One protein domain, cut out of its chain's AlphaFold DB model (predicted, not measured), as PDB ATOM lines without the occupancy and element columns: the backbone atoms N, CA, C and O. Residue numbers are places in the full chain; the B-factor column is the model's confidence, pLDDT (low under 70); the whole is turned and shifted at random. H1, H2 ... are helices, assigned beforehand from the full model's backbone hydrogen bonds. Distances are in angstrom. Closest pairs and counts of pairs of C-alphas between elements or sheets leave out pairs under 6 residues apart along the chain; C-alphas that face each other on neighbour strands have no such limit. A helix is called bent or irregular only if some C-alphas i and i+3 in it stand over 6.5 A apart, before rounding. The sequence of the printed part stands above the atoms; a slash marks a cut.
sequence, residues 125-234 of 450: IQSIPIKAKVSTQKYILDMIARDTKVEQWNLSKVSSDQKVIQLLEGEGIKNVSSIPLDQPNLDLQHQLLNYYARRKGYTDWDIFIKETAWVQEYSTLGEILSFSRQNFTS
ATOM      1  N   ILE A 125      -4.673  -3.056 -35.325       85.94
ATOM      2  CA  ILE A 125      -3.725  -4.181 -35.264       85.94
ATOM      3  C   ILE A 125      -4.171  -5.292 -34.307       85.94
ATOM      4  O   ILE A 125      -4.032  -6.469 -34.635       85.94
ATOM      5  N   GLN A 126      -4.778  -4.940 -33.169       84.56
ATOM      6  CA  GLN A 126      -5.287  -5.919 -32.202       84.56
ATOM      7  C   GLN A 126      -6.539  -6.651 -32.708       84.56
ATOM      8  O   GLN A 126      -6.796  -7.781 -32.303       84.56
ATOM      9  N   SER A 127      -7.310  -6.040 -33.614       84.06
ATOM     10  CA  SER A 127      -8.507  -6.666 -34.192       84.06
ATOM     11  C   SER A 127      -8.199  -7.663 -35.313       84.06
ATOM     12  O   SER A 127      -9.006  -8.560 -35.569       84.06
ATOM     13  N   ILE A 128      -7.037  -7.532 -35.968       86.94
ATOM     14  CA  ILE A 128      -6.628  -8.382 -37.093       86.94
ATOM     15  C   ILE A 128      -6.661  -9.871 -36.719       86.94
ATOM     16  O   ILE A 128      -7.360 -10.607 -37.403       86.94
ATOM     17  N   PRO A 129      -6.026 -10.366 -35.641       88.50
ATOM     18  CA  PRO A 129      -6.083 -11.794 -35.317       88.50
ATOM     19  C   PRO A 129      -7.482 -12.281 -34.895       88.50
ATOM     20  O   PRO A 129      -7.713 -13.479 -34.835       88.50
ATOM     21  N   ILE A 130      -8.440 -11.394 -34.611       86.81
ATOM     22  CA  ILE A 130      -9.757 -11.777 -34.070       86.81
ATOM     23  C   ILE A 130     -10.815 -11.890 -35.177       86.81
ATOM     24  O   ILE A 130     -11.762 -12.667 -35.059       86.81
ATOM     25  N   LYS A 131     -10.660 -11.142 -36.278       84.81
ATOM     26  CA  LYS A 131     -11.619 -11.115 -37.390       84.81
ATOM     27  C   LYS A 131     -10.940 -11.500 -38.701       84.81
ATOM     28  O   LYS A 131     -10.229 -10.692 -39.301       84.81
ATOM     29  N   ALA A 132     -11.210 -12.719 -39.167       88.12
ATOM     30  CA  ALA A 132     -10.708 -13.204 -40.447       88.12
ATOM     31  C   ALA A 132     -11.190 -12.312 -41.601       88.12
ATOM     32  O   ALA A 132     -12.376 -11.982 -41.694       88.12
ATOM     33  N   LYS A 133     -10.268 -11.927 -42.486       88.44
ATOM     34  CA  LYS A 133     -10.556 -11.172 -43.708       88.44
ATOM     35  C   LYS A 133      -9.762 -11.764 -44.864       88.44
ATOM     36  O   LYS A 133      -8.536 -11.850 -44.805       88.44
ATOM     37  N   VAL A 134     -10.450 -12.046 -45.971       87.19
ATOM     38  CA  VAL A 134      -9.801 -12.496 -47.215       87.19
ATOM     39  C   VAL A 134      -8.751 -11.490 -47.682       87.19
ATOM     40  O   VAL A 134      -7.693 -11.897 -48.137       87.19
ATOM     41  N   SER A 135      -8.990 -10.183 -47.519       85.25
ATOM     42  CA  SER A 135      -8.017  -9.146 -47.886       85.25
ATOM     43  C   SER A 135      -6.699  -9.269 -47.116       85.25
ATOM     44  O   SER A 135      -5.632  -9.147 -47.712       85.25
ATOM     45  N   THR A 136      -6.765  -9.549 -45.811       87.88
ATOM     46  CA  THR A 136      -5.588  -9.760 -44.960       87.88
ATOM     47  C   THR A 136      -4.844 -11.026 -45.370       87.88
ATOM     48  O   THR A 136      -3.640 -10.973 -45.611       87.88
ATOM     49  N   GLN A 137      -5.563 -12.144 -45.507       89.25
ATOM     50  CA  GLN A 137      -4.981 -13.411 -45.956       89.25
ATOM     51  C   GLN A 137      -4.297 -13.259 -47.315       89.25
ATOM     52  O   GLN A 137      -3.119 -13.578 -47.450       89.25
ATOM     53  N   LYS A 138      -5.017 -12.708 -48.298       87.12
ATOM     54  CA  LYS A 138      -4.535 -12.473 -49.660       87.12
ATOM     55  C   LYS A 138      -3.284 -11.608 -49.677       87.12
ATOM     56  O   LYS A 138      -2.343 -11.954 -50.372       87.12
ATOM     57  N   TYR A 139      -3.235 -10.531 -48.893       87.62
ATOM     58  CA  TYR A 139      -2.051  -9.677 -48.851       87.62
ATOM     59  C   TYR A 139      -0.792 -10.457 -48.449       87.62
ATOM     60  O   TYR A 139       0.239 -10.362 -49.117       87.62
ATOM     61  N   ILE A 140      -0.872 -11.230 -47.359       89.75
ATOM     62  CA  ILE A 140       0.278 -11.980 -46.833       89.75
ATOM     63  C   ILE A 140       0.640 -13.134 -47.776       89.75
ATOM     64  O   ILE A 140       1.813 -13.385 -48.032       89.75
ATOM     65  N   LEU A 141      -0.360 -13.791 -48.352       88.81
ATOM     66  CA  LEU A 141      -0.190 -14.823 -49.370       88.81
ATOM     67  C   LEU A 141       0.500 -14.288 -50.639       88.81
ATOM     68  O   LEU A 141       1.472 -14.874 -51.108       88.81
ATOM     69  N   ASP A 142       0.077 -13.129 -51.143       86.12
ATOM     70  CA  ASP A 142       0.715 -12.456 -52.280       86.12
ATOM     71  C   ASP A 142       2.150 -12.010 -51.932       86.12
ATOM     72  O   ASP A 142       3.019 -11.966 -52.803       86.12
ATOM     73  N   MET A 143       2.428 -11.683 -50.664       86.38
ATOM     74  CA  MET A 143       3.785 -11.404 -50.181       86.38
ATOM     75  C   MET A 143       4.669 -12.656 -50.223       86.38
ATOM     76  O   MET A 143       5.779 -12.577 -50.739       86.38
ATOM     77  N   ILE A 144       4.169 -13.808 -49.764       88.12
ATOM     78  CA  ILE A 144       4.881 -15.095 -49.866       88.12
ATOM     79  C   ILE A 144       5.201 -15.411 -51.329       88.12
ATOM     80  O   ILE A 144       6.336 -15.756 -51.655       88.12
ATOM     81  N   ALA A 145       4.229 -15.244 -52.227       85.38
ATOM     82  CA  ALA A 145       4.403 -15.499 -53.654       85.38
ATOM     83  C   ALA A 145       5.512 -14.642 -54.283       85.38
ATOM     84  O   ALA A 145       6.318 -15.144 -55.071       85.38
ATOM     85  N   ARG A 146       5.574 -13.353 -53.915       86.31
ATOM     86  CA  ARG A 146       6.639 -12.438 -54.351       86.31
ATOM     87  C   ARG A 146       8.000 -12.850 -53.797       86.31
ATOM     88  O   ARG A 146       8.957 -12.931 -54.564       86.31
ATOM     89  N   ASP A 147       8.073 -13.148 -52.502       83.81
ATOM     90  CA  ASP A 147       9.313 -13.539 -51.819       83.81
ATOM     91  C   ASP A 147       9.903 -14.835 -52.397       83.81
ATOM     92  O   ASP A 147      11.121 -14.988 -52.495       83.81
ATOM     93  N   THR A 148       9.034 -15.742 -52.844       82.56
ATOM     94  CA  THR A 148       9.396 -17.054 -53.401       82.56
ATOM     95  C   THR A 148       9.437 -17.098 -54.933       82.56
ATOM     96  O   THR A 148       9.752 -18.140 -55.507       82.56
ATOM     97  N   LYS A 149       9.189 -15.963 -55.606       83.12
ATOM     98  CA  LYS A 149       9.235 -15.798 -57.072       83.12
ATOM     99  C   LYS A 149       8.304 -16.745 -57.848       83.12
ATOM    100  O   LYS A 149       8.671 -17.265 -58.901       83.12
ATOM    101  N   VAL A 150       7.085 -16.962 -57.358       80.06
ATOM    102  CA  VAL A 150       6.080 -17.778 -58.061       80.06
ATOM    103  C   VAL A 150       5.431 -16.963 -59.189       80.06
ATOM    104  O   VAL A 150       4.660 -16.042 -58.938       80.06
ATOM    105  N   GLU A 151       5.718 -17.316 -60.446       67.81
ATOM    106  CA  GLU A 151       5.305 -16.548 -61.639       67.81
ATOM    107  C   GLU A 151       3.812 -16.689 -62.016       67.81
ATOM    108  O   GLU A 151       3.292 -15.880 -62.783       67.81
ATOM    109  N   GLN A 152       3.091 -17.681 -61.471       67.56
ATOM    110  CA  GLN A 152       1.672 -17.954 -61.774       67.56
ATOM    111  C   GLN A 152       0.805 -18.045 -60.506       67.56
ATOM    112  O   GLN A 152       0.084 -19.016 -60.281       67.56
ATOM    113  N   TRP A 153       0.875 -17.019 -59.657       75.44
ATOM    114  CA  TRP A 153       0.102 -16.965 -58.416       75.44
ATOM    115  C   TRP A 153      -1.400 -16.748 -58.669       75.44
ATOM    116  O   TRP A 153      -1.827 -15.667 -59.077       75.44
ATOM    117  N   ASN A 154      -2.223 -17.769 -58.409       74.50
ATOM    118  CA  ASN A 154      -3.680 -17.663 -58.479       74.50
ATOM    119  C   ASN A 154      -4.350 -18.406 -57.315       74.50
ATOM    120  O   ASN A 154      -4.513 -19.623 -57.368       74.50
ATOM    121  N   LEU A 155      -4.817 -17.647 -56.316       69.12
ATOM    122  CA  LEU A 155      -5.472 -18.156 -55.103       69.12
ATOM    123  C   LEU A 155      -6.645 -19.111 -55.370       69.12
ATOM    124  O   LEU A 155      -6.804 -20.079 -54.635       69.12
ATOM    125  N   SER A 156      -7.404 -18.907 -56.454       66.31
ATOM    126  CA  SER A 156      -8.537 -19.777 -56.826       66.31
ATOM    127  C   SER A 156      -8.124 -21.173 -57.317       66.31
ATOM    128  O   SER A 156      -8.974 -22.038 -57.501       66.31
ATOM    129  N   LYS A 157      -6.823 -21.399 -57.548       66.94
ATOM    130  CA  LYS A 157      -6.255 -22.668 -58.033       66.94
ATOM    131  C   LYS A 157      -5.235 -23.286 -57.072       66.94
ATOM    132  O   LYS A 157      -4.766 -24.395 -57.330       66.94
ATOM    133  N   VAL A 158      -4.907 -22.613 -55.962       67.94
ATOM    134  CA  VAL A 158      -3.835 -23.036 -55.039       67.94
ATOM    135  C   VAL A 158      -4.108 -24.401 -54.412       67.94
ATOM    136  O   VAL A 158      -3.186 -25.199 -54.287       67.94
ATOM    137  N   SER A 159      -5.364 -24.721 -54.094       63.69
ATOM    138  CA  SER A 159      -5.744 -26.022 -53.519       63.69
ATOM    139  C   SER A 159      -5.484 -27.217 -54.449       63.69
ATOM    140  O   SER A 159      -5.506 -28.359 -53.997       63.69
ATOM    141  N   SER A 160      -5.213 -26.965 -55.733       68.19
ATOM    142  CA  SER A 160      -4.891 -27.980 -56.743       68.19
ATOM    143  C   SER A 160      -3.440 -27.937 -57.233       68.19
ATOM    144  O   SER A 160      -3.027 -28.820 -57.984       68.19
ATOM    145  N   ASP A 161      -2.651 -26.941 -56.810       77.06
ATOM    146  CA  ASP A 161      -1.246 -26.808 -57.195       77.06
ATOM    147  C   ASP A 161      -0.330 -27.348 -56.091       77.06
ATOM    148  O   ASP A 161      -0.041 -26.691 -55.088       77.06
ATOM    149  N   GLN A 162       0.163 -28.569 -56.300       79.19
ATOM    150  CA  GLN A 162       1.007 -29.272 -55.339       79.19
ATOM    151  C   GLN A 162       2.334 -28.545 -55.053       79.19
ATOM    152  O   GLN A 162       2.865 -28.678 -53.952       79.19
ATOM    153  N   LYS A 163       2.855 -27.742 -55.997       78.81
ATOM    154  CA  LYS A 163       4.076 -26.950 -55.775       78.81
ATOM    155  C   LYS A 163       3.810 -25.792 -54.823       78.81
ATOM    156  O   LYS A 163       4.626 -25.527 -53.946       78.81
ATOM    157  N   VAL A 164       2.666 -25.124 -54.973       78.88
ATOM    158  CA  VAL A 164       2.276 -24.020 -54.084       78.88
ATOM    159  C   VAL A 164       1.945 -24.536 -52.684       78.88
ATOM    160  O   VAL A 164       2.342 -23.912 -51.703       78.88
ATOM    161  N   ILE A 165       1.287 -25.695 -52.577       82.94
ATOM    162  CA  ILE A 165       1.026 -26.356 -51.289       82.94
ATOM    163  C   ILE A 165       2.339 -26.652 -50.559       82.94
ATOM    164  O   ILE A 165       2.512 -26.202 -49.431       82.94
ATOM    165  N   GLN A 166       3.283 -27.335 -51.216       84.94
ATOM    166  CA  GLN A 166       4.581 -27.670 -50.616       84.94
ATOM    167  C   GLN A 166       5.370 -26.426 -50.190       84.94
ATOM    168  O   GLN A 166       6.043 -26.443 -49.163       84.94
ATOM    169  N   LEU A 167       5.278 -25.344 -50.962       85.81
ATOM    170  CA  LEU A 167       5.912 -24.071 -50.643       85.81
ATOM    171  C   LEU A 167       5.306 -23.438 -49.387       85.81
ATOM    172  O   LEU A 167       6.039 -23.088 -48.468       85.81
ATOM    173  N   LEU A 168       3.978 -23.333 -49.315       87.31
ATOM    174  CA  LEU A 168       3.288 -22.775 -48.149       87.31
ATOM    175  C   LEU A 168       3.527 -23.621 -46.888       87.31
ATOM    176  O   LEU A 168       3.764 -23.068 -45.813       87.31
ATOM    177  N   GLU A 169       3.540 -24.948 -47.025       88.94
ATOM    178  CA  GLU A 169       3.901 -25.872 -45.945       88.94
ATOM    179  C   GLU A 169       5.360 -25.708 -45.503       88.94
ATOM    180  O   GLU A 169       5.635 -25.725 -44.301       88.94
ATOM    181  N   GLY A 170       6.276 -25.461 -46.445       86.75
ATOM    182  CA  GLY A 170       7.673 -25.115 -46.167       86.75
ATOM    183  C   GLY A 170       7.833 -23.831 -45.347       86.75
ATOM    184  O   GLY A 170       8.703 -23.765 -44.481       86.75
ATOM    185  N   GLU A 171       6.942 -22.854 -45.532       87.56
ATOM    186  CA  GLU A 171       6.889 -21.612 -44.740       87.56
ATOM    187  C   GLU A 171       6.153 -21.769 -43.389       87.56
ATOM    188  O   GLU A 171       6.005 -20.820 -42.601       87.56
ATOM    189  N   GLY A 172       5.708 -22.992 -43.086       86.62
ATOM    190  CA  GLY A 172       5.040 -23.354 -41.842       86.62
ATOM    191  C   GLY A 172       3.533 -23.098 -41.833       86.62
ATOM    192  O   GLY A 172       2.954 -23.067 -40.745       86.62
ATOM    193  N   ILE A 173       2.907 -22.918 -43.003       89.94
ATOM    194  CA  ILE A 173       1.448 -22.884 -43.154       89.94
ATOM    195  C   ILE A 173       0.946 -24.321 -43.322       89.94
ATOM    196  O   ILE A 173       1.238 -24.993 -44.301       89.94
ATOM    197  N   LYS A 174       0.205 -24.819 -42.344       89.94
ATOM    198  CA  LYS A 174      -0.270 -26.199 -42.249       89.94
ATOM    199  C   LYS A 174      -1.631 -26.363 -42.909       89.94
ATOM    200  O   LYS A 174      -2.427 -25.427 -42.953       89.94
ATOM    201  N   ASN A 175      -1.928 -27.598 -43.318       85.56
ATOM    202  CA  ASN A 175      -3.242 -28.025 -43.809       85.56
ATOM    203  C   ASN A 175      -3.717 -27.274 -45.070       85.56
ATOM    204  O   ASN A 175      -4.919 -27.212 -45.334       85.56
ATOM    205  N   VAL A 176      -2.787 -26.730 -45.864       82.88
ATOM    206  CA  VAL A 176      -3.064 -25.868 -47.029       82.88
ATOM    207  C   VAL A 176      -4.009 -26.541 -48.026       82.88
ATOM    208  O   VAL A 176      -4.913 -25.898 -48.547       82.88
ATOM    209  N   SER A 177      -3.858 -27.850 -48.246       79.44
ATOM    210  CA  SER A 177      -4.702 -28.633 -49.158       79.44
ATOM    211  C   SER A 177      -6.169 -28.752 -48.723       79.44
ATOM    212  O   SER A 177      -7.015 -29.135 -49.528       79.44
ATOM    213  N   SER A 178      -6.479 -28.456 -47.458       80.25
ATOM    214  CA  SER A 178      -7.810 -28.627 -46.858       80.25
ATOM    215  C   SER A 178      -8.502 -27.314 -46.485       80.25
ATOM    216  O   SER A 178      -9.660 -27.335 -46.070       80.25
ATOM    217  N   ILE A 179      -7.818 -26.173 -46.633       81.19
ATOM    218  CA  ILE A 179      -8.337 -24.862 -46.233       81.19
ATOM    219  C   ILE A 179      -8.625 -24.014 -47.485       81.19
ATOM    220  O   ILE A 179      -7.725 -23.820 -48.304       81.19
ATOM    221  N   PRO A 180      -9.841 -23.456 -47.643       78.75
ATOM    222  CA  PRO A 180     -10.125 -22.509 -48.718       78.75
ATOM    223  C   PRO A 180      -9.384 -21.185 -48.464       78.75
ATOM    224  O   PRO A 180      -9.735 -20.425 -47.562       78.75
ATOM    225  N   LEU A 181      -8.336 -20.908 -49.247       81.81
ATOM    226  CA  LEU A 181      -7.482 -19.721 -49.066       81.81
ATOM    227  C   LEU A 181      -8.162 -18.403 -49.472       81.81
ATOM    228  O   LEU A 181      -7.726 -17.323 -49.066       81.81
ATOM    229  N   ASP A 182      -9.217 -18.490 -50.278       81.44
ATOM    230  CA  ASP A 182     -10.020 -17.383 -50.798       81.44
ATOM    231  C   ASP A 182     -11.239 -17.048 -49.923       81.44
ATOM    232  O   ASP A 182     -11.985 -16.118 -50.232       81.44
ATOM    233  N   GLN A 183     -11.423 -17.759 -48.809       86.69
ATOM    234  CA  GLN A 183     -12.487 -17.516 -47.839       86.69
ATOM    235  C   GLN A 183     -11.914 -17.059 -46.493       86.69
ATOM    236  O   GLN A 183     -10.787 -17.425 -46.154       86.69
ATOM    237  N   PRO A 184     -12.652 -16.262 -45.693       89.88
ATOM    238  CA  PRO A 184     -12.201 -15.892 -44.356       89.88
ATOM    239  C   PRO A 184     -11.994 -17.142 -43.488       89.88
ATOM    240  O   PRO A 184     -12.939 -17.881 -43.220       89.88
ATOM    241  N   ASN A 185     -10.769 -17.361 -43.016       91.69
ATOM    242  CA  ASN A 185     -10.405 -18.462 -42.138       91.69
ATOM    243  C   ASN A 185      -9.439 -17.971 -41.051       91.69
ATOM    244  O   ASN A 185      -8.342 -17.489 -41.334       91.69
ATOM    245  N   LEU A 186      -9.865 -18.083 -39.792       92.00
ATOM    246  CA  LEU A 186      -9.135 -17.508 -38.664       92.00
ATOM    247  C   LEU A 186      -7.821 -18.246 -38.372       92.00
ATOM    248  O   LEU A 186      -6.817 -17.596 -38.100       92.00
ATOM    249  N   ASP A 187      -7.819 -19.575 -38.492       92.38
ATOM    250  CA  ASP A 187      -6.626 -20.400 -38.279       92.38
ATOM    251  C   ASP A 187      -5.558 -20.097 -39.337       92.38
ATOM    252  O   ASP A 187      -4.425 -19.754 -39.002       92.38
ATOM    253  N   LEU A 188      -5.941 -20.088 -40.618       91.88
ATOM    254  CA  LEU A 188      -5.058 -19.664 -41.705       91.88
ATOM    255  C   LEU A 188      -4.518 -18.253 -41.462       91.88
ATOM    256  O   LEU A 188      -3.323 -18.010 -41.620       91.88
ATOM    257  N   GLN A 189      -5.381 -17.316 -41.066       93.44
ATOM    258  CA  GLN A 189      -4.959 -15.949 -40.795       93.44
ATOM    259  C   GLN A 189      -3.938 -15.886 -39.652       93.44
ATOM    260  O   GLN A 189      -2.934 -15.197 -39.800       93.44
ATOM    261  N   HIS A 190      -4.119 -16.626 -38.554       94.56
ATOM    262  CA  HIS A 190      -3.116 -16.714 -37.479       94.56
ATOM    263  C   HIS A 190      -1.779 -17.254 -37.977       94.56
ATOM    264  O   HIS A 190      -0.730 -16.689 -37.665       94.56
ATOM    265  N   GLN A 191      -1.800 -18.308 -38.791       94.50
ATOM    266  CA  GLN A 191      -0.584 -18.878 -39.366       94.50
ATOM    267  C   GLN A 191       0.144 -17.872 -40.274       94.50
ATOM    268  O   GLN A 191       1.360 -17.703 -40.160       94.50
ATOM    269  N   LEU A 192      -0.599 -17.141 -41.111       93.25
ATOM    270  CA  LEU A 192      -0.063 -16.095 -41.986       93.25
ATOM    271  C   LEU A 192       0.494 -14.899 -41.198       93.25
ATOM    272  O   LEU A 192       1.561 -14.386 -41.532       93.25
ATOM    273  N   LEU A 193      -0.178 -14.467 -40.130       93.69
ATOM    274  CA  LEU A 193       0.313 -13.392 -39.262       93.69
ATOM    275  C   LEU A 193       1.606 -13.793 -38.541       93.69
ATOM    276  O   LEU A 193       2.535 -12.990 -38.457       93.69
ATOM    277  N   ASN A 194       1.707 -15.044 -38.085       94.00
ATOM    278  CA  ASN A 194       2.935 -15.571 -37.492       94.00
ATOM    279  C   ASN A 194       4.070 -15.666 -38.516       94.00
ATOM    280  O   ASN A 194       5.204 -15.314 -38.199       94.00
ATOM    281  N   TYR A 195       3.778 -16.077 -39.754       92.44
ATOM    282  CA  TYR A 195       4.748 -16.000 -40.848       92.44
ATOM    283  C   TYR A 195       5.236 -14.557 -41.059       92.44
ATOM    284  O   TYR A 195       6.443 -14.310 -41.069       92.44
ATOM    285  N   TYR A 196       4.316 -13.592 -41.152       91.75
ATOM    286  CA  TYR A 196       4.654 -12.177 -41.317       91.75
ATOM    287  C   TYR A 196       5.551 -11.669 -40.176       91.75
ATOM    288  O   TYR A 196       6.574 -11.034 -40.430       91.75
ATOM    289  N   ALA A 197       5.223 -11.996 -38.924       92.12
ATOM    290  CA  ALA A 197       6.025 -11.618 -37.762       92.12
ATOM    291  C   ALA A 197       7.450 -12.200 -37.815       92.12
ATOM    292  O   ALA A 197       8.418 -11.465 -37.608       92.12
ATOM    293  N   ARG A 198       7.598 -13.480 -38.198       92.06
ATOM    294  CA  ARG A 198       8.908 -14.126 -38.407       92.06
ATOM    295  C   ARG A 198       9.746 -13.430 -39.467       92.06
ATOM    296  O   ARG A 198      10.939 -13.221 -39.259       92.06
ATOM    297  N   ARG A 199       9.128 -12.987 -40.564       88.94
ATOM    298  CA  ARG A 199       9.811 -12.204 -41.610       88.94
ATOM    299  C   ARG A 199      10.312 -10.849 -41.110       88.94
ATOM    300  O   ARG A 199      11.301 -10.345 -41.631       88.94
ATOM    301  N   LYS A 200       9.666 -10.274 -40.093       88.00
ATOM    302  CA  LYS A 200      10.103  -9.038 -39.426       88.00
ATOM    303  C   LYS A 200      11.060  -9.290 -38.247       88.00
ATOM    304  O   LYS A 200      11.434  -8.337 -37.576       88.00
ATOM    305  N   GLY A 201      11.477 -10.538 -38.006       91.00
ATOM    306  CA  GLY A 201      12.436 -10.901 -36.955       91.00
ATOM    307  C   GLY A 201      11.820 -11.222 -35.588       91.00
ATOM    308  O   GLY A 201      12.548 -11.291 -34.602       91.00
ATOM    309  N   TYR A 202      10.504 -11.432 -35.516       92.12
ATOM    310  CA  TYR A 202       9.784 -11.761 -34.281       92.12
ATOM    311  C   TYR A 202       9.345 -13.228 -34.264       92.12
ATOM    312  O   TYR A 202       9.210 -13.862 -35.304       92.12
ATOM    313  N   THR A 203       9.104 -13.799 -33.087       93.00
ATOM    314  CA  THR A 203       8.695 -15.212 -32.970       93.00
ATOM    315  C   THR A 203       7.288 -15.463 -33.509       93.00
ATOM    316  O   THR A 203       7.046 -16.470 -34.175       93.00
ATOM    317  N   ASP A 204       6.375 -14.539 -33.226       93.88
ATOM    318  CA  ASP A 204       4.953 -14.616 -33.534       93.88
ATOM    319  C   ASP A 204       4.329 -13.215 -33.569       93.88
ATOM    320  O   ASP A 204       4.961 -12.205 -33.229       93.88
ATOM    321  N   TRP A 205       3.081 -13.164 -34.029       92.00
ATOM    322  CA  TRP A 205       2.324 -11.928 -34.184       92.00
ATOM    323  C   TRP A 205       2.114 -11.178 -32.866       92.00
ATOM    324  O   TRP A 205       2.227  -9.951 -32.838       92.00
ATOM    325  N   ASP A 206       1.843 -11.889 -31.775       90.56
ATOM    326  CA  ASP A 206       1.530 -11.266 -30.489       90.56
ATOM    327  C   ASP A 206       2.756 -10.558 -29.910       90.56
ATOM    328  O   ASP A 206       2.651  -9.425 -29.433       90.56
ATOM    329  N   ILE A 207       3.936 -11.179 -30.004       89.69
ATOM    330  CA  ILE A 207       5.203 -10.562 -29.606       89.69
ATOM    331  C   ILE A 207       5.526  -9.369 -30.507       89.69
ATOM    332  O   ILE A 207       5.916  -8.320 -29.996       89.69
ATOM    333  N   PHE A 208       5.312  -9.487 -31.819       90.25
ATOM    334  CA  PHE A 208       5.534  -8.384 -32.754       90.25
ATOM    335  C   PHE A 208       4.662  -7.158 -32.438       90.25
ATOM    336  O   PHE A 208       5.178  -6.046 -32.297       90.25
ATOM    337  N   ILE A 209       3.350  -7.343 -32.269       88.19
ATOM    338  CA  ILE A 209       2.428  -6.245 -31.943       88.19
ATOM    339  C   ILE A 209       2.696  -5.684 -30.549       88.19
ATOM    340  O   ILE A 209       2.645  -4.469 -30.354       88.19
ATOM    341  N   LYS A 210       3.017  -6.542 -29.576       83.75
ATOM    342  CA  LYS A 210       3.377  -6.090 -28.236       83.75
ATOM    343  C   LYS A 210       4.626  -5.217 -28.297       83.75
ATOM    344  O   LYS A 210       4.555  -4.065 -27.900       83.75
ATOM    345  N   GLU A 211       5.750  -5.695 -28.814       82.50
ATOM    346  CA  GLU A 211       6.981  -4.895 -28.794       82.50
ATOM    347  C   GLU A 211       6.827  -3.593 -29.608       82.50
ATOM    348  O   GLU A 211       7.176  -2.539 -29.084       82.50
ATOM    349  N   THR A 212       6.194  -3.614 -30.792       79.38
ATOM    350  CA  THR A 212       5.962  -2.391 -31.602       79.38
ATOM    351  C   THR A 212       5.077  -1.355 -30.910       79.38
ATOM    352  O   THR A 212       5.413  -0.169 -30.902       79.38
ATOM    353  N   ALA A 213       3.971  -1.780 -30.286       77.19
ATOM    354  CA  ALA A 213       3.108  -0.881 -29.526       77.19
ATOM    355  C   ALA A 213       3.802  -0.352 -28.265       77.19
ATOM    356  O   ALA A 213       3.620   0.809 -27.912       77.19
ATOM    357  N   TRP A 214       4.612  -1.187 -27.607       72.38
ATOM    358  CA  TRP A 214       5.353  -0.809 -26.408       72.38
ATOM    359  C   TRP A 214       6.422   0.246 -26.701       72.38
ATOM    360  O   TRP A 214       6.504   1.220 -25.960       72.38
ATOM    361  N   VAL A 215       7.217   0.097 -27.768       74.00
ATOM    362  CA  VAL A 215       8.248   1.092 -28.123       74.00
ATOM    363  C   VAL A 215       7.708   2.281 -28.927       74.00
ATOM    364  O   VAL A 215       8.455   3.230 -29.157       74.00
ATOM    365  N   GLN A 216       6.418   2.284 -29.278       76.88
ATOM    366  CA  GLN A 216       5.744   3.283 -30.122       76.88
ATOM    367  C   GLN A 216       6.451   3.494 -31.471       76.88
ATOM    368  O   GLN A 216       6.710   4.620 -31.873       76.88
ATOM    369  N   GLU A 217       6.798   2.411 -32.167       79.31
ATOM    370  CA  GLU A 217       7.410   2.467 -33.504       79.31
ATOM    371  C   GLU A 217       6.399   2.035 -34.576       79.31
ATOM    372  O   GLU A 217       6.490   0.965 -35.187       79.31
ATOM    373  N   TYR A 218       5.391   2.882 -34.797       84.31
ATOM    374  CA  TYR A 218       4.262   2.589 -35.686       84.31
ATOM    375  C   TYR A 218       4.593   2.715 -37.177       84.31
ATOM    376  O   TYR A 218       3.850   2.200 -38.013       84.31
ATOM    377  N   SER A 219       5.706   3.354 -37.535       78.06
ATOM    378  CA  SER A 219       6.165   3.528 -38.919       78.06
ATOM    379  C   SER A 219       6.314   2.188 -39.647       78.06
ATOM    380  O   SER A 219       5.973   2.068 -40.824       78.06
ATOM    381  N   THR A 220       6.710   1.145 -38.913       74.69
ATOM    382  CA  THR A 220       6.846  -0.236 -39.403       74.69
ATOM    383  C   THR A 220       5.504  -0.920 -39.695       74.69
ATOM    384  O   THR A 220       5.461  -1.937 -40.391       74.69
ATOM    385  N   LEU A 221       4.392  -0.359 -39.206       82.19
ATOM    386  CA  LEU A 221       3.047  -0.914 -39.348       82.19
ATOM    387  C   LEU A 221       2.311  -0.398 -40.590       82.19
ATOM    388  O   LEU A 221       1.176  -0.806 -40.826       82.19
ATOM    389  N   GLY A 222       2.927   0.465 -41.407       81.00
ATOM    390  CA  GLY A 222       2.295   1.008 -42.618       81.00
ATOM    391  C   GLY A 222       1.760  -0.078 -43.563       81.00
ATOM    392  O   GLY A 222       0.632   0.019 -44.046       81.00
ATOM    393  N   GLU A 223       2.522  -1.161 -43.749       81.06
ATOM    394  CA  GLU A 223       2.093  -2.338 -44.523       81.06
ATOM    395  C   GLU A 223       0.863  -3.016 -43.900       81.06
ATOM    396  O   GLU A 223      -0.076  -3.372 -44.606       81.06
ATOM    397  N   ILE A 224       0.807  -3.128 -42.574       81.12
ATOM    398  CA  ILE A 224      -0.296  -3.774 -41.844       81.12
ATOM    399  C   ILE A 224      -1.569  -2.934 -41.911       81.12
ATOM    400  O   ILE A 224      -2.666  -3.473 -42.064       81.12
ATOM    401  N   LEU A 225      -1.443  -1.607 -41.849       77.38
ATOM    402  CA  LEU A 225      -2.588  -0.713 -42.023       77.38
ATOM    403  C   LEU A 225      -3.222  -0.877 -43.409       77.38
ATOM    404  O   LEU A 225      -4.440  -0.743 -43.542       77.38
ATOM    405  N   SER A 226      -2.442  -1.274 -44.423       72.56
ATOM    406  CA  SER A 226      -2.988  -1.598 -45.744       72.56
ATOM    407  C   SER A 226      -3.929  -2.816 -45.729       72.56
ATOM    408  O   SER A 226      -4.869  -2.854 -46.523       72.56
ATOM    409  N   PHE A 227      -3.786  -3.750 -44.773       72.44
ATOM    410  CA  PHE A 227      -4.673  -4.922 -44.637       72.44
ATOM    411  C   PHE A 227      -6.122  -4.510 -44.358       72.44
ATOM    412  O   PHE A 227      -7.071  -5.200 -44.737       72.44
ATOM    413  N   SER A 228      -6.284  -3.393 -43.647       68.44
ATOM    414  CA  SER A 228      -7.564  -2.818 -43.245       68.44
ATOM    415  C   SER A 228      -7.692  -1.378 -43.736       68.44
ATOM    416  O   SER A 228      -8.244  -0.540 -43.023       68.44
ATOM    417  N   ARG A 229      -7.221  -1.103 -44.964       70.88
ATOM    418  CA  ARG A 229      -7.219   0.244 -45.554       70.88
ATOM    419  C   ARG A 229      -8.574   0.928 -45.426       70.88
ATOM    420  O   ARG A 229      -8.603   2.051 -44.963       70.88
ATOM    421  N   GLN A 230      -9.675   0.236 -45.725       69.31
ATOM    422  CA  GLN A 230     -11.026   0.799 -45.613       69.31
ATOM    423  C   GLN A 230     -11.339   1.332 -44.203       69.31
ATOM    424  O   GLN A 230     -11.826   2.449 -44.079       69.31
ATOM    425  N   ASN A 231     -10.994   0.581 -43.147       68.50
ATOM    426  CA  ASN A 231     -11.188   1.016 -41.757       68.50
ATOM    427  C   ASN A 231     -10.277   2.205 -41.404       68.50
ATOM    428  O   ASN A 231     -10.651   3.074 -40.622       68.50
ATOM    429  N   PHE A 232      -9.057   2.228 -41.954       75.12
ATOM    430  CA  PHE A 232      -8.114   3.323 -41.741       75.12
ATOM    431  C   PHE A 232      -8.448   4.573 -42.580       75.12
ATOM    432  O   PHE A 232      -8.129   5.690 -42.194       75.12
ATOM    433  N   THR A 233      -9.131   4.445 -43.710       73.50
ATOM    434  CA  THR A 233      -9.511   5.602 -44.529       73.50
ATOM    435  C   THR A 233     -10.856   6.181 -44.120       73.50
ATOM    436  O   THR A 233     -11.015   7.390 -44.189       73.50
ATOM    437  N   SER A 234     -11.810   5.361 -43.661       70.88
ATOM    438  CA  SER A 234     -13.142   5.851 -43.278       70.88
ATOM    439  C   SER A 234     -13.084   6.811 -42.089       70.88
ATOM    440  O   SER A 234     -13.589   7.918 -42.184       70.88
TER     441      SER A 234
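Overview. This is residues 125 to 234 of the 450 residues of an uncharacterized protein of Candidatus Amesbacteria bacterium RIFOXYD1_FULL_47_9 (UniProt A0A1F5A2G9). Two helices of 14 residues, H1 and H4, cross in the middle of the domain. The small corner of H2 and H3 lies toward one end of it, and H5, H6 and H7 lie toward the other. A long link, residues 171 to 185, leads from H3 back to H4. The printed part has 110 residues with seven named helices, H1 to H7 in order along the chain, and no named strand; its class is all helix. It is compact, with a radius of gyration of the C-alphas of 14.0 A, and spans 42 by 31 by 24 A.

Along the chain. H1, residues 134 to 147, begins with C-alpha 134 at (-9.801, -12.496, -47.215) and is 19.7 A long from first to last C-alpha. H2 is residues 155 to 160, 10.0 A, and is irregular: C-alphas 156 and 159 are 7.6 A apart. H3 is residues 162 to 170, 12.1 A. H4, residues 186 to 199, begins with C-alpha 186 at (-9.135, -17.508, -38.664) and is 19.9 A long. H5 is residues 205 to 215, 15.5 A. H6 is residues 218 to 227, 14.7 A, and is irregular: C-alphas 220 and 223 are 7.3 A apart. H7, residues 229 to 234, 8.5 A, ends with C-alpha 234 at (-13.142, 5.851, -43.278).

Arrangement. H1 touches H4 with residues 136 to 141 alone, the closest C-alphas being those of Gln 137 and Gln 189, 5.8 A apart. They run the same way at a steep tilt of 37 degrees, only just past shallow. H1 and H3 are near each other. H2 and H3 only just touch, with 3 pairs of C-alphas within 8 A, and only at the corner, closest at Val 158 and Val 164, 6.3 A. H4 touches H5 at a steep tilt of 54 degrees, the same way, with the C-alphas of Asn 194 and Trp 205 closest, 5.0 A apart. H1, with residues 135 to 139 alone, only just touches H6, with 3 pairs of C-alphas within 8 A; the closest are those of Thr 136 and Phe 227, 4.9 A apart. H6 and H7 are close but not clearly touching, with the C-alphas of Leu 225 and Phe 232 6.8 A apart. Among the pairs that are apart are H4 and H6. Every O i to N i+4 pair is within hydrogen-bond range in H1, H3, H4, H5 and H7; H2 has 0 of 2, with 2 of 3 O i to N i+3 pairs, and H6 has 2 of 6, with 6 of 7.

Size, cuts and confidence. The C-alphas of Ser 160 and Val 215 are the two farthest apart, 42.9 A. The printed part has no cut. The link from H3 to H4 is long, with 15 residues. The mean pLDDT of the printed part is 83.2; residues 151 to 152, 155 to 160, 228 and 230 to 231 are under 70.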